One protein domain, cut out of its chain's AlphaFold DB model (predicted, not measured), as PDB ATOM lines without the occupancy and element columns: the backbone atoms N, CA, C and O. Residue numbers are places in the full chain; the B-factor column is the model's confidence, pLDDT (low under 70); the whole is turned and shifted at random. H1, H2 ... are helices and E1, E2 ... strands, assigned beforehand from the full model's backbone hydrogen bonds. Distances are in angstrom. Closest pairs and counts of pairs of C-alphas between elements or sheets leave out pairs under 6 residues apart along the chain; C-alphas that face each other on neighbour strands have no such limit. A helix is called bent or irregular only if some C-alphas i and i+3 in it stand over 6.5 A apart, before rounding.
ATOM      1  N   HIS A  58     200.213 305.118 197.218       62.72
ATOM      2  CA  HIS A  58     199.473 306.251 196.703       62.72
ATOM      3  C   HIS A  58     198.096 305.734 196.264       62.72
ATOM      4  O   HIS A  58     197.955 305.095 195.221       62.72
ATOM      5  N   GLN A  59     197.077 305.916 197.109       65.44
ATOM      6  CA  GLN A  59     195.707 305.588 196.725       65.44
ATOM      7  C   GLN A  59     195.345 306.377 195.463       65.44
ATOM      8  O   GLN A  59     195.513 307.593 195.416       65.44
ATOM      9  N   GLY A  60     194.851 305.671 194.446       72.75
ATOM     10  CA  GLY A  60     194.412 306.267 193.184       72.75
ATOM     11  C   GLY A  60     195.472 306.329 192.081       72.75
ATOM     12  O   GLY A  60     195.114 306.639 190.944       72.75
ATOM     13  N   GLU A  61     196.732 305.978 192.352       81.75
ATOM     14  CA  GLU A  61     197.734 305.837 191.290       81.75
ATOM     15  C   GLU A  61     197.769 304.393 190.759       81.75
ATOM     16  O   GLU A  61     197.742 303.437 191.542       81.75
ATOM     17  N   PRO A  62     197.786 304.195 189.425       86.00
ATOM     18  CA  PRO A  62     197.942 302.867 188.853       86.00
ATOM     19  C   PRO A  62     199.329 302.323 189.201       86.00
ATOM     20  O   PRO A  62     200.339 302.979 188.963       86.00
ATOM     21  N   VAL A  63     199.376 301.102 189.733       85.69
ATOM     22  CA  VAL A  63     200.641 300.398 190.000       85.69
ATOM     23  C   VAL A  63     201.238 299.883 188.702       85.69
ATOM     24  O   VAL A  63     202.456 299.799 188.560       85.69
ATOM     25  N   HIS A  64     200.372 299.518 187.760       87.88
ATOM     26  CA  HIS A  64     200.805 298.917 186.522       87.88
ATOM     27  C   HIS A  64     199.853 299.224 185.370       87.88
ATOM     28  O   HIS A  64     198.684 299.550 185.577       87.88
ATOM     29  N   MET A  65     200.355 299.112 184.145       92.00
ATOM     30  CA  MET A  65     199.559 299.235 182.931       92.00
ATOM     31  C   MET A  65     199.607 297.898 182.206       92.00
ATOM     32  O   MET A  65     200.680 297.336 182.016       92.00
ATOM     33  N   VAL A  66     198.453 297.383 181.807       92.50
ATOM     34  CA  VAL A  66     198.362 296.129 181.053       92.50
ATOM     35  C   VAL A  66     197.678 296.359 179.727       92.50
ATOM     36  O   VAL A  66     196.839 297.253 179.605       92.50
ATOM     37  N   ARG A  67     198.018 295.536 178.741       92.12
ATOM     38  CA  ARG A  67     197.372 295.528 177.431       92.12
ATOM     39  C   ARG A  67     196.736 294.178 177.136       92.12
ATOM     40  O   ARG A  67     197.211 293.151 177.618       92.12
ATOM     41  N   THR A  68     195.728 294.183 176.275       91.25
ATOM     42  CA  THR A  68     195.232 292.986 175.590       91.25
ATOM     43  C   THR A  68     195.003 293.272 174.106       91.25
ATOM     44  O   THR A  68     194.686 294.397 173.725       91.25
ATOM     45  N   HIS A  69     195.162 292.240 173.275       88.38
ATOM     46  CA  HIS A  69     194.862 292.219 171.834       88.38
ATOM     47  C   HIS A  69     193.475 291.599 171.554       88.38
ATOM     48  O   HIS A  69     193.276 290.860 170.598       88.38
ATOM     49  N   GLY A  70     192.518 291.766 172.472       82.06
ATOM     50  CA  GLY A  70     191.204 291.108 172.386       82.06
ATOM     51  C   GLY A  70     191.219 289.604 172.699       82.06
ATOM     52  O   GLY A  70     190.201 288.929 172.545       82.06
ATOM     53  N   SER A  71     192.351 289.074 173.173       78.31
ATOM     54  CA  SER A  71     192.454 287.725 173.735       78.31
ATOM     55  C   SER A  71     192.312 287.760 175.262       78.31
ATOM     56  O   SER A  71     192.438 288.808 175.895       78.31
ATOM     57  N   CYS A  72     192.069 286.611 175.895       76.88
ATOM     58  CA  CYS A  72     191.952 286.510 177.358       76.88
ATOM     59  C   CYS A  72     193.275 286.770 178.113       76.88
ATOM     60  O   CYS A  72     193.315 286.628 179.337       76.88
ATOM     61  N   SER A  73     194.355 287.105 177.403       85.31
ATOM     62  CA  SER A  73     195.690 287.303 177.956       85.31
ATOM     63  C   SER A  73     195.978 288.789 178.154       85.31
ATOM     64  O   SER A  73     195.814 289.592 177.236       85.31
ATOM     65  N   TRP A  74     196.434 289.133 179.357       90.06
ATOM     66  CA  TRP A  74     196.913 290.468 179.697       90.06
ATOM     67  C   TRP A  74     198.433 290.454 179.756       90.06
ATOM     68  O   TRP A  74     199.017 289.637 180.468       90.06
ATOM     69  N   GLU A  75     199.064 291.359 179.018       91.69
ATOM     70  CA  GLU A  75     200.512 291.540 179.032       91.69
ATOM     71  C   GLU A  75     200.872 292.852 179.725       91.69
ATOM     72  O   GLU A  75     200.195 293.868 179.558       91.69
ATOM     73  N   GLU A  76     201.945 292.819 180.508       90.06
ATOM     74  CA  GLU A  76     202.536 293.995 181.144       90.06
ATOM     75  C   GLU A  76     203.044 294.975 180.077       90.06
ATOM     76  O   GLU A  76     203.745 294.598 179.136       90.06
ATOM     77  N   ALA A  77     202.655 296.243 180.209       88.12
ATOM     78  CA  ALA A  77     203.032 297.312 179.298       88.12
ATOM     79  C   ALA A  77     203.813 298.378 180.072       88.12
ATOM     80  O   ALA A  77     203.276 299.067 180.940       88.12
ATOM     81  N   SER A  78     205.093 298.541 179.741       88.06
ATOM     82  CA  SER A  78     205.965 299.528 180.379       88.06
ATOM     83  C   SER A  78     206.850 300.259 179.364       88.06
ATOM     84  O   SER A  78     207.065 299.803 178.238       88.06
ATOM     85  N   GLY A  79     207.327 301.446 179.755       88.06
ATOM     86  CA  GLY A  79     208.279 302.246 178.979       88.06
ATOM     87  C   GLY A  79     207.798 302.614 177.569       88.06
ATOM     88  O   GLY A  79     206.661 303.040 177.372       88.06
ATOM     89  N   GLU A  80     208.686 302.448 176.584       83.69
ATOM     90  CA  GLU A  80     208.461 302.802 175.172       83.69
ATOM     91  C   GLU A  80     207.318 302.005 174.529       83.69
ATOM     92  O   GLU A  80     206.622 302.505 173.645       83.69
ATOM     93  N   SER A  81     207.067 300.791 175.021       81.56
ATOM     94  CA  SER A  81     206.014 299.911 174.520       81.56
ATOM     95  C   SER A  81     204.618 300.509 174.738       81.56
ATOM     96  O   SER A  81     203.757 300.423 173.866       81.56
ATOM     97  N   LEU A  82     204.418 301.222 175.851       86.50
ATOM     98  CA  LEU A  82     203.148 301.874 176.172       86.50
ATOM     99  C   LEU A  82     202.782 302.976 175.162       86.50
ATOM    100  O   LEU A  82     201.608 303.149 174.836       86.50
ATOM    101  N   VAL A  83     203.784 303.698 174.648       86.69
ATOM    102  CA  VAL A  83     203.592 304.766 173.651       86.69
ATOM    103  C   VAL A  83     203.140 304.180 172.317       86.69
ATOM    104  O   VAL A  83     202.242 304.727 171.681       86.69
ATOM    105  N   VAL A  84     203.720 303.043 171.925       86.62
ATOM    106  CA  VAL A  84     203.357 302.338 170.688       86.62
ATOM    107  C   VAL A  84     201.910 301.846 170.750       86.62
ATOM    108  O   VAL A  84     201.161 302.055 169.803       86.62
ATOM    109  N   PHE A  85     201.476 301.265 171.872       85.62
ATOM    110  CA  PHE A  85     200.104 300.753 171.995       85.62
ATOM    111  C   PHE A  85     199.057 301.852 172.138       85.62
ATOM    112  O   PHE A  85     197.952 301.717 171.626       85.62
ATOM    113  N   ALA A  86     199.400 302.965 172.791       83.75
ATOM    114  CA  ALA A  86     198.502 304.112 172.881       83.75
ATOM    115  C   ALA A  86     198.251 304.780 171.515       83.75
ATOM    116  O   ALA A  86     197.242 305.468 171.355       83.75
ATOM    117  N   ALA A  87     199.151 304.590 170.543       88.12
ATOM    118  CA  ALA A  87     199.008 305.131 169.195       88.12
ATOM    119  C   ALA A  87     198.027 304.338 168.312       88.12
ATOM    120  O   ALA A  87     197.534 304.900 167.335       88.12
ATOM    121  N   ASP A  88     197.713 303.082 168.660       87.81
ATOM    122  CA  ASP A  88     196.761 302.241 167.923       87.81
ATOM    123  C   ASP A  88     195.701 301.598 168.846       87.81
ATOM    124  O   ASP A  88     195.766 300.409 169.180       87.81
ATOM    125  N   PRO A  89     194.688 302.376 169.270       84.25
ATOM    126  CA  PRO A  89     193.628 301.885 170.149       84.25
ATOM    127  C   PRO A  89     192.662 300.909 169.457       84.25
ATOM    128  O   PRO A  89     191.798 300.343 170.124       84.25
ATOM    129  N   GLY A  90     192.756 300.735 168.132       87.75
ATOM    130  CA  GLY A  90     191.936 299.768 167.399       87.75
ATOM    131  C   GLY A  90     192.417 298.329 167.586       87.75
ATOM    132  O   GLY A  90     191.614 297.401 167.510       87.75
ATOM    133  N   GLU A  91     193.712 298.157 167.852       89.19
ATOM    134  CA  GLU A  91     194.354 296.852 167.991       89.19
ATOM    135  C   GLU A  91     194.596 296.460 169.464       89.19
ATOM    136  O   GLU A  91     194.562 295.275 169.806       89.19
ATOM    137  N   TYR A  92     194.785 297.439 170.359       88.81
ATOM    138  CA  TYR A  92     195.120 297.189 171.763       88.81
ATOM    139  C   TYR A  92     194.186 297.901 172.740       88.81
ATOM    140  O   TYR A  92     193.995 299.115 172.683       88.81
ATOM    141  N   GLU A  93     193.691 297.158 173.731       91.06
ATOM    142  CA  GLU A  93     193.039 297.737 174.903       91.06
ATOM    143  C   GLU A  93     194.054 297.858 176.043       91.06
ATOM    144  O   GLU A  93     194.525 296.853 176.578       91.06
ATOM    145  N   VAL A  94     194.378 299.093 176.433       91.75
ATOM    146  CA  VAL A  94     195.279 299.387 177.557       91.75
ATOM    147  C   VAL A  94     194.462 299.731 178.802       91.75
ATOM    148  O   VAL A  94     193.644 300.653 178.784       91.75
ATOM    149  N   ARG A  95     194.705 299.032 179.916       90.50
ATOM    150  CA  ARG A  95     194.042 299.265 181.207       90.50
ATOM    151  C   ARG A  95     195.032 299.571 182.324       90.50
ATOM    152  O   ARG A  95     196.134 299.034 182.389       90.50
ATOM    153  N   LYS A  96     194.576 300.422 183.242       91.69
ATOM    154  CA  LYS A  96     195.236 300.716 184.514       91.69
ATOM    155  C   LYS A  96     194.946 299.592 185.506       91.69
ATOM    156  O   LYS A  96     193.779 299.324 185.790       91.69
ATOM    157  N   LEU A  97     195.990 298.979 186.053       86.62
ATOM    158  CA  LEU A  97     195.895 298.121 187.227       86.62
ATOM    159  C   LEU A  97     196.208 298.939 188.471       86.62
ATOM    160  O   LEU A  97     197.287 299.517 188.617       86.62
ATOM    161  N   TYR A  98     195.251 298.958 189.381       84.50
ATOM    162  CA  TYR A  98     195.411 299.546 190.698       84.50
ATOM    163  C   TYR A  98     195.827 298.454 191.679       84.50
ATOM    164  O   TYR A  98     195.439 297.297 191.527       84.50
ATOM    165  N   ALA A  99     196.611 298.825 192.690       82.19
ATOM    166  CA  ALA A  99     197.040 297.883 193.727       82.19
ATOM    167  C   ALA A  99     195.851 297.280 194.483       82.19
ATOM    168  O   ALA A  99     195.903 296.142 194.938       82.19
ATOM    169  N   HIS A 100     194.796 298.085 194.620       78.25
ATOM    170  CA  HIS A 100     193.597 297.772 195.374       78.25
ATOM    171  C   HIS A 100     192.372 298.068 194.528       78.25
ATOM    172  O   HIS A 100     192.360 299.021 193.746       78.25
ATOM    173  N   ALA A 101     191.335 297.261 194.717       82.44
ATOM    174  CA  ALA A 101     190.010 297.597 194.230       82.44
ATOM    175  C   ALA A 101     189.506 298.872 194.925       82.44
ATOM    176  O   ALA A 101     189.854 299.145 196.076       82.44
TER     177      ALA A 101
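What this domain is: This is residues 58 to 101 of the 220 residues of an uncharacterized protein of Pseudomonas sp. SNU WT1 (UniProt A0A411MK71). A ribbon of two long antiparallel strands, E1 and E2, makes the length of this small domain, and one short helix, H1, lies by the end of the ribbon where E1 finishes and E2 starts. Between E1 and H1 the chain swings out in a wide loop and folds back along E1, where residues 75 to 76 pair briefly with it; both printed ends lie at the other end of the ribbon. The printed part has 44 residues, with one named helix and two named strands in the order E1, H1, E2; the sheet has the order E1 - E2, and the class is mixed, helices and strands, with under half of the residues in named elements. The whole is only just compact, close to loose, with a radius of gyration of the C-alphas of 10.9 A and spans of 30 by 23 by 14 A.

How they stand to each other: Begin with the sheet, where E1, residues 62 to 68, and E2, residues 93 to 98, are antiparallel neighbours with 154 degrees between their directions. Look at C-alphas 67 and 94, which face each other at 4.4 A. Look next at N 66 and O 95, within hydrogen-bond range at 2.9 A, and at N 95 and O 66, at 2.8 A. Residues 66 to 67 of E1 also pair, antiparallel, with residues 75 to 76, a stretch too short to be a named strand. From the sheet go to H1, residues 80 to 86: E1 and H1 are near each other, with 6 pairs of C-alphas within 10 A. H1 and E2 have 2 pairs of C-alphas within 8 A, the closest being those of Ala 86 and Val 94, 7.4 A apart. In H1 every O i to N i+4 pair is within hydrogen-bond range.

Where its parts are: Find C-alpha 62 at (197.942, 302.867, 188.853); from there E1 runs 16.8 A to C-alpha 68 at (195.232, 292.986, 175.590). E2 starts at C-alpha 93 and runs 16.1 A to C-alpha 98 at (195.411, 299.546, 190.698). H1 is shorter, 10.3 A from C-alpha 80 to C-alpha 86, and is not bent.

The domain as a whole: The two C-alphas farthest apart are those of His 58 and Gly 90, at 30.9 A, while those of His 58 and Ala 101, the first and last printed, are 13.1 A apart. The printed part has no cut. The link from E1 to H1, 11 residues, is long, and the link from H1 to E2, 6 residues, is short. The mean pLDDT of the printed part is 85.4, and residues 58 to 59 are under 70.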